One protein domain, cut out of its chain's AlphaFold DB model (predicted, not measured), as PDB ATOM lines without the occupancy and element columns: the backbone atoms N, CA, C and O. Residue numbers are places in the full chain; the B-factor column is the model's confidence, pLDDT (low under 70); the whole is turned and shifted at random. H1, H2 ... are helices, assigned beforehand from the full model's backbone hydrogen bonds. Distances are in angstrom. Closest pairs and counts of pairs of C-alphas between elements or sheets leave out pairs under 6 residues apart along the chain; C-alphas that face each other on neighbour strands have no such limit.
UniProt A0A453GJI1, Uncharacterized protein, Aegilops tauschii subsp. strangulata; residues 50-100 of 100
ATOM      1  N   GLU A  50      39.921   3.530 -72.134       60.06
ATOM      2  CA  GLU A  50      40.160   4.861 -72.685       60.06
ATOM      3  C   GLU A  50      40.372   5.893 -71.573       60.06
ATOM      4  O   GLU A  50      39.688   6.915 -71.494       60.06
ATOM      5  N   VAL A  51      41.338   5.660 -70.688       57.53
ATOM      6  CA  VAL A  51      41.865   6.771 -69.896       57.53
ATOM      7  C   VAL A  51      42.734   7.613 -70.835       57.53
ATOM      8  O   VAL A  51      43.923   7.360 -70.987       57.53
ATOM      9  N   LYS A  52      42.147   8.630 -71.483       64.81
ATOM     10  CA  LYS A  52      42.880   9.670 -72.242       64.81
ATOM     11  C   LYS A  52      43.614  10.638 -71.304       64.81
ATOM     12  O   LYS A  52      43.559  11.852 -71.492       64.81
ATOM     13  N   LEU A  53      44.234  10.133 -70.240       65.06
ATOM     14  CA  LEU A  53      45.068  10.960 -69.382       65.06
ATOM     15  C   LEU A  53      46.509  10.834 -69.869       65.06
ATOM     16  O   LEU A  53      46.974   9.713 -70.064       65.06
ATOM     17  N   PRO A  54      47.223  11.949 -70.069       78.12
ATOM     18  CA  PRO A  54      48.650  11.893 -70.345       78.12
ATOM     19  C   PRO A  54      49.394  11.213 -69.182       78.12
ATOM     20  O   PRO A  54      49.013  11.381 -68.021       78.12
ATOM     21  N   ASP A  55      50.461  10.470 -69.488       75.12
ATOM     22  CA  ASP A  55      51.170   9.583 -68.545       75.12
ATOM     23  C   ASP A  55      51.545  10.250 -67.212       75.12
ATOM     24  O   ASP A  55      51.409   9.642 -66.149       75.12
ATOM     25  N   TRP A  56      51.945  11.527 -67.239       77.31
ATOM     26  CA  TRP A  56      52.283  12.290 -66.032       77.31
ATOM     27  C   TRP A  56      51.105  12.396 -65.051       77.31
ATOM     28  O   TRP A  56      51.296  12.333 -63.836       77.31
ATOM     29  N   ARG A  57      49.873  12.498 -65.561       73.88
ATOM     30  CA  ARG A  57      48.657  12.614 -64.750       73.88
ATOM     31  C   ARG A  57      48.261  11.272 -64.143       73.88
ATOM     32  O   ARG A  57      47.771  11.230 -63.018       73.88
ATOM     33  N   VAL A  58      48.511  10.173 -64.856       74.31
ATOM     34  CA  VAL A  58      48.324   8.813 -64.328       74.31
ATOM     35  C   VAL A  58      49.306   8.555 -63.184       74.31
ATOM     36  O   VAL A  58      48.900   8.102 -62.114       74.31
ATOM     37  N   GLN A  59      50.581   8.904 -63.373       73.25
ATOM     38  CA  GLN A  59      51.610   8.777 -62.337       73.25
ATOM     39  C   GLN A  59      51.296   9.624 -61.099       73.25
ATOM     40  O   GLN A  59      51.457   9.143 -59.977       73.25
ATOM     41  N   GLU A  60      50.799  10.849 -61.285       77.00
ATOM     42  CA  GLU A  60      50.376  11.717 -60.186       77.00
ATOM     43  C   GLU A  60      49.223  11.102 -59.382       77.00
ATOM     44  O   GLU A  60      49.301  11.044 -58.158       77.00
ATOM     45  N   LEU A  61      48.185  10.587 -60.048       73.75
ATOM     46  CA  LEU A  61      47.046   9.944 -59.379       73.75
ATOM     47  C   LEU A  61      47.469   8.679 -58.620       73.75
ATOM     48  O   LEU A  61      47.039   8.459 -57.488       73.75
ATOM     49  N   ILE A  62      48.365   7.875 -59.202       76.62
ATOM     50  CA  ILE A  62      48.950   6.709 -58.525       76.62
ATOM     51  C   ILE A  62      49.748   7.155 -57.294       76.62
ATOM     52  O   ILE A  62      49.598   6.572 -56.220       76.62
ATOM     53  N   ALA A  63      50.575   8.196 -57.415       74.12
ATOM     54  CA  ALA A  63      51.353   8.728 -56.302       74.12
ATOM     55  C   ALA A  63      50.456   9.312 -55.201       74.12
ATOM     56  O   ALA A  63      50.723   9.087 -54.020       74.12
ATOM     57  N   GLN A  64      49.379  10.009 -55.567       72.25
ATOM     58  CA  GLN A  64      48.371  10.522 -54.639       72.25
ATOM     59  C   GLN A  64      47.681   9.388 -53.886       72.25
ATOM     60  O   GLN A  64      47.609   9.453 -52.662       72.25
ATOM     61  N   GLU A  65      47.249   8.326 -54.566       72.31
ATOM     62  CA  GLU A  65      46.599   7.186 -53.914       72.31
ATOM     63  C   GLU A  65      47.584   6.416 -53.021       72.31
ATOM     64  O   GLU A  65      47.263   6.077 -51.883       72.31
ATOM     65  N   ILE A  66      48.825   6.206 -53.475       70.19
ATOM     66  CA  ILE A  66      49.894   5.620 -52.653       70.19
ATOM     67  C   ILE A  66      50.148   6.484 -51.417       70.19
ATOM     68  O   ILE A  66      50.247   5.945 -50.317       70.19
ATOM     69  N   ASN A  67      50.239   7.805 -51.568       68.06
ATOM     70  CA  ASN A  67      50.435   8.723 -50.451       68.06
ATOM     71  C   ASN A  67      49.222   8.745 -49.526       68.06
ATOM     72  O   ASN A  67      49.412   8.715 -48.320       68.06
ATOM     73  N   TYR A  68      47.999   8.699 -50.046       62.34
ATOM     74  CA  TYR A  68      46.771   8.615 -49.258       62.34
ATOM     75  C   TYR A  68      46.696   7.303 -48.465       62.34
ATOM     76  O   TYR A  68      46.344   7.301 -47.287       62.34
ATOM     77  N   LYS A  69      47.102   6.182 -49.073       60.38
ATOM     78  CA  LYS A  69      47.169   4.865 -48.421       60.38
ATOM     79  C   LYS A  69      48.357   4.730 -47.466       60.38
ATOM     80  O   LYS A  69      48.251   4.021 -46.473       60.38
ATOM     81  N   ARG A  70      49.480   5.411 -47.718       60.53
ATOM     82  CA  ARG A  70      50.630   5.496 -46.793       60.53
ATOM     83  C   ARG A  70      50.370   6.461 -45.637       60.53
ATOM     84  O   ARG A  70      50.857   6.226 -44.535       60.53
ATOM     85  N   ALA A  71      49.605   7.517 -45.892       59.84
ATOM     86  CA  ALA A  71      49.149   8.510 -44.929       59.84
ATOM     87  C   ALA A  71      47.801   8.141 -44.297       59.84
ATOM     88  O   ALA A  71      47.239   8.969 -43.577       59.84
ATOM     89  N   LEU A  72      47.302   6.909 -44.511       54.75
ATOM     90  CA  LEU A  72      46.227   6.340 -43.699       54.75
ATOM     91  C   LEU A  72      46.572   6.660 -42.245       54.75
ATOM     92  O   LEU A  72      47.701   6.382 -41.822       54.75
ATOM     93  N   PRO A  73      45.666   7.311 -41.503       53.34
ATOM     94  CA  PRO A  73      45.991   7.780 -40.178       53.34
ATOM     95  C   PRO A  73      46.507   6.620 -39.347       53.34
ATOM     96  O   PRO A  73      45.777   5.671 -39.073       53.34
ATOM     97  N   LYS A  74      47.777   6.705 -38.938       58.75
ATOM     98  CA  LYS A  74      48.420   5.688 -38.096       58.75
ATOM     99  C   LYS A  74      47.715   5.525 -36.740       58.75
ATOM    100  O   LYS A  74      48.079   4.647 -35.970       58.75
ATOM    101  N   THR A  75      46.718   6.361 -36.435       61.38
ATOM    102  CA  THR A  75      45.969   6.349 -35.184       61.38
ATOM    103  C   THR A  75      44.475   6.603 -35.400       61.38
ATOM    104  O   THR A  75      44.055   7.425 -36.219       61.38
ATOM    105  N   TYR A  76      43.662   5.931 -34.582       64.81
ATOM    106  CA  TYR A  76      42.205   6.087 -34.501       64.81
ATOM    107  C   TYR A  76      41.769   7.557 -34.335       64.81
ATOM    108  O   TYR A  76      40.736   7.971 -34.853       64.81
ATOM    109  N   ALA A  77      42.608   8.376 -33.696       63.84
ATOM    110  CA  ALA A  77      42.370   9.797 -33.468       63.84
ATOM    111  C   ALA A  77      42.157  10.603 -34.761       63.84
ATOM    112  O   ALA A  77      41.299  11.479 -34.805       63.84
ATOM    113  N   HIS A  78      42.905  10.327 -35.831       64.75
ATOM    114  CA  HIS A  78      42.772  11.106 -37.067       64.75
ATOM    115  C   HIS A  78      41.601  10.613 -37.936       64.75
ATOM    116  O   HIS A  78      40.926  11.425 -38.567       64.75
ATOM    117  N   TYR A  79      41.265   9.320 -37.881       72.00
ATOM    118  CA  TYR A  79      39.991   8.820 -38.411       72.00
ATOM    119  C   TYR A  79      38.792   9.466 -37.696       72.00
ATOM    120  O   TYR A  79      37.876   9.958 -38.358       72.00
ATOM    121  N   ALA A  80      38.832   9.538 -36.361       76.00
ATOM    122  CA  ALA A  80      37.801  10.186 -35.555       76.00
ATOM    123  C   ALA A  80      37.661  11.680 -35.893       76.00
ATOM    124  O   ALA A  80      36.548  12.137 -36.138       76.00
ATOM    125  N   ARG A  81      38.770  12.426 -36.033       77.25
ATOM    126  CA  ARG A  81      38.738  13.836 -36.482       77.25
ATOM    127  C   ARG A  81      38.062  14.000 -37.842       77.25
ATOM    128  O   ARG A  81      37.233  14.888 -37.994       77.25
ATOM    129  N   LYS A  82      38.355  13.121 -38.807       80.19
ATOM    130  CA  LYS A  82      37.713  13.162 -40.133       80.19
ATOM    131  C   LYS A  82      36.207  12.893 -40.047       80.19
ATOM    132  O   LYS A  82      35.433  13.538 -40.745       80.19
ATOM    133  N   LYS A  83      35.776  11.960 -39.190       84.62
ATOM    134  CA  LYS A  83      34.347  11.687 -38.958       84.62
ATOM    135  C   LYS A  83      33.630  12.866 -38.301       84.62
ATOM    136  O   LYS A  83      32.534  13.198 -38.737       84.62
ATOM    137  N   LEU A  84      34.269  13.518 -37.330       83.69
ATOM    138  CA  LEU A  84      33.744  14.721 -36.681       83.69
ATOM    139  C   LEU A  84      33.616  15.888 -37.675       83.69
ATOM    140  O   LEU A  84      32.548  16.477 -37.765       83.69
ATOM    141  N   GLN A  85      34.631  16.141 -38.507       86.06
ATOM    142  CA  GLN A  85      34.572  17.188 -39.541       86.06
ATOM    143  C   GLN A  85      33.438  16.968 -40.554       86.06
ATOM    144  O   GLN A  85      32.761  17.913 -40.946       86.06
ATOM    145  N   ILE A  86      33.207  15.721 -40.980       85.12
ATOM    146  CA  ILE A  86      32.099  15.400 -41.892       85.12
ATOM    147  C   ILE A  86      30.746  15.635 -41.207       85.12
ATOM    148  O   ILE A  86      29.851  16.210 -41.819       85.12
ATOM    149  N   ALA A  87      30.594  15.218 -39.946       85.44
ATOM    150  CA  ALA A  87      29.367  15.429 -39.179       85.44
ATOM    151  C   ALA A  87      29.067  16.924 -38.957       85.44
ATOM    152  O   ALA A  87      27.909  17.328 -39.023       85.44
ATOM    153  N   GLU A  88      30.101  17.741 -38.750       84.12
ATOM    154  CA  GLU A  88      29.996  19.199 -38.616       84.12
ATOM    155  C   GLU A  88      29.502  19.856 -39.913       84.12
ATOM    156  O   GLU A  88      28.551  20.633 -39.893       84.12
ATOM    157  N   VAL A  89      30.075  19.487 -41.066       86.94
ATOM    158  CA  VAL A  89      29.650  20.001 -42.386       86.94
ATOM    159  C   VAL A  89      28.207  19.613 -42.716       86.94
ATOM    160  O   VAL A  89      27.482  20.391 -43.331       86.94
ATOM    161  N   LEU A  90      27.781  18.420 -42.301       86.81
ATOM    162  CA  LEU A  90      26.407  17.948 -42.478       86.81
ATOM    163  C   LEU A  90      25.423  18.546 -41.457       86.81
ATOM    164  O   LEU A  90      24.235  18.238 -41.522       86.81
ATOM    165  N   GLY A  91      25.894  19.361 -40.505       87.12
ATOM    166  CA  GLY A  91      25.065  19.956 -39.453       87.12
ATOM    167  C   GLY A  91      24.579  18.959 -38.396       87.12
ATOM    168  O   GLY A  91      23.665  19.268 -37.638       87.12
ATOM    169  N   MET A  92      25.169  17.761 -38.335       88.75
ATOM    170  CA  MET A  92      24.832  16.738 -37.338       88.75
ATOM    171  C   MET A  92      25.400  17.067 -35.952       88.75
ATOM    172  O   MET A  92      24.851  16.623 -34.946       88.75
ATOM    173  N   ILE A  93      26.503  17.818 -35.900       85.19
ATOM    174  CA  ILE A  93      27.108  18.328 -34.664       85.19
ATOM    175  C   ILE A  93      27.432  19.820 -34.823       85.19
ATOM    176  O   ILE A  93      27.722  20.258 -35.940       85.19
ATOM    177  N   PRO A  94      27.379  20.612 -33.737       86.06
ATOM    178  CA  PRO A  94      27.710  22.029 -33.791       86.06
ATOM    179  C   PRO A  94      29.186  22.251 -34.132       86.06
ATOM    180  O   PRO A  94      30.052  21.442 -33.791       86.06
ATOM    181  N   LYS A  95      29.462  23.385 -34.784       79.06
ATOM    182  CA  LYS A  95      30.821  23.842 -35.067       79.06
ATOM    183  C   LYS A  95      31.557  24.077 -33.754       79.06
ATOM    184  O   LYS A  95      31.055  24.810 -32.906       79.06
ATOM    185  N   ALA A  96      32.727  23.471 -33.577       67.12
ATOM    186  CA  ALA A  96      33.536  23.748 -32.399       67.12
ATOM    187  C   ALA A  96      34.059  25.192 -32.474       67.12
ATOM    188  O   ALA A  96      34.887  25.512 -33.329       67.12
ATOM    189  N   GLU A  97      33.581  26.066 -31.591       53.91
ATOM    190  CA  GLU A  97      34.230  27.349 -31.330       53.91
ATOM    191  C   GLU A  97      35.539  27.051 -30.594       53.91
ATOM    192  O   GLU A  97      35.532  26.627 -29.441       53.91
ATOM    193  N   ILE A  98      36.673  27.184 -31.283       50.28
ATOM    194  CA  ILE A  98      37.983  27.126 -30.631       50.28
ATOM    195  C   ILE A  98      38.205  28.520 -30.030       50.28
ATOM    196  O   ILE A  98      38.297  29.474 -30.809       50.28
ATOM    197  N   PRO A  99      38.256  28.681 -28.693       43.59
ATOM    198  CA  PRO A  99      38.610  29.963 -28.101       43.59
ATOM    199  C   PRO A  99      40.041  30.329 -28.519       43.59
ATOM    200  O   PRO A  99      40.904  29.449 -28.568       43.59
ATOM    201  N   ALA A 100      40.239  31.603 -28.865       41.00
ATOM    202  CA  ALA A 100      41.507  32.170 -29.328       41.00
ATOM    203  C   ALA A 100      42.628  32.086 -28.282       41.00
ATOM    204  O   ALA A 100      42.321  32.204 -27.073       41.00
TER     205      ALA A 100
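Overview. This is residues 50 to 100 of the 100 residues of an uncharacterized protein of Aegilops tauschii subsp. strangulata (UniProt A0A453GJI1). Start at residue 50: two helices, H1 then H2, form a wide open V, its corner made by the link of residues 71 to 75, with an unnamed tail at each end, residues 50 to 54 and 90 to 100. The printed part has 51 residues and no named strand; its class is all helix. It is extended, with a radius of gyration of the C-alphas of 16.9 A, and elongated, spanning 47 by 24 by 22 A.

Arrangement. Look first at H1, residues 55 to 70, which stands free within residues 50 to 72. Go on through a tight link of 5 residues to H2, residues 76 to 89. The two helices are apart. In H1 and H2 every O i to N i+4 pair is within hydrogen-bond range.

Along the chain. Find C-alpha 55 at (51.170, 9.583, -68.545); from there H1 runs 22.1 A to C-alpha 70. H2 runs 20.3 A from C-alpha 76 at (42.205, 6.087, -34.501) to C-alpha 89 at (29.650, 20.001, -42.386).

Size, cuts and confidence. The C-alphas farthest apart, those of Glu 50 and Ala 100, are 51.3 A apart. The printed part has no cut. In this model, pLDDT is under 70 at residues 50 to 53, 67 to 78 and 96 to 100.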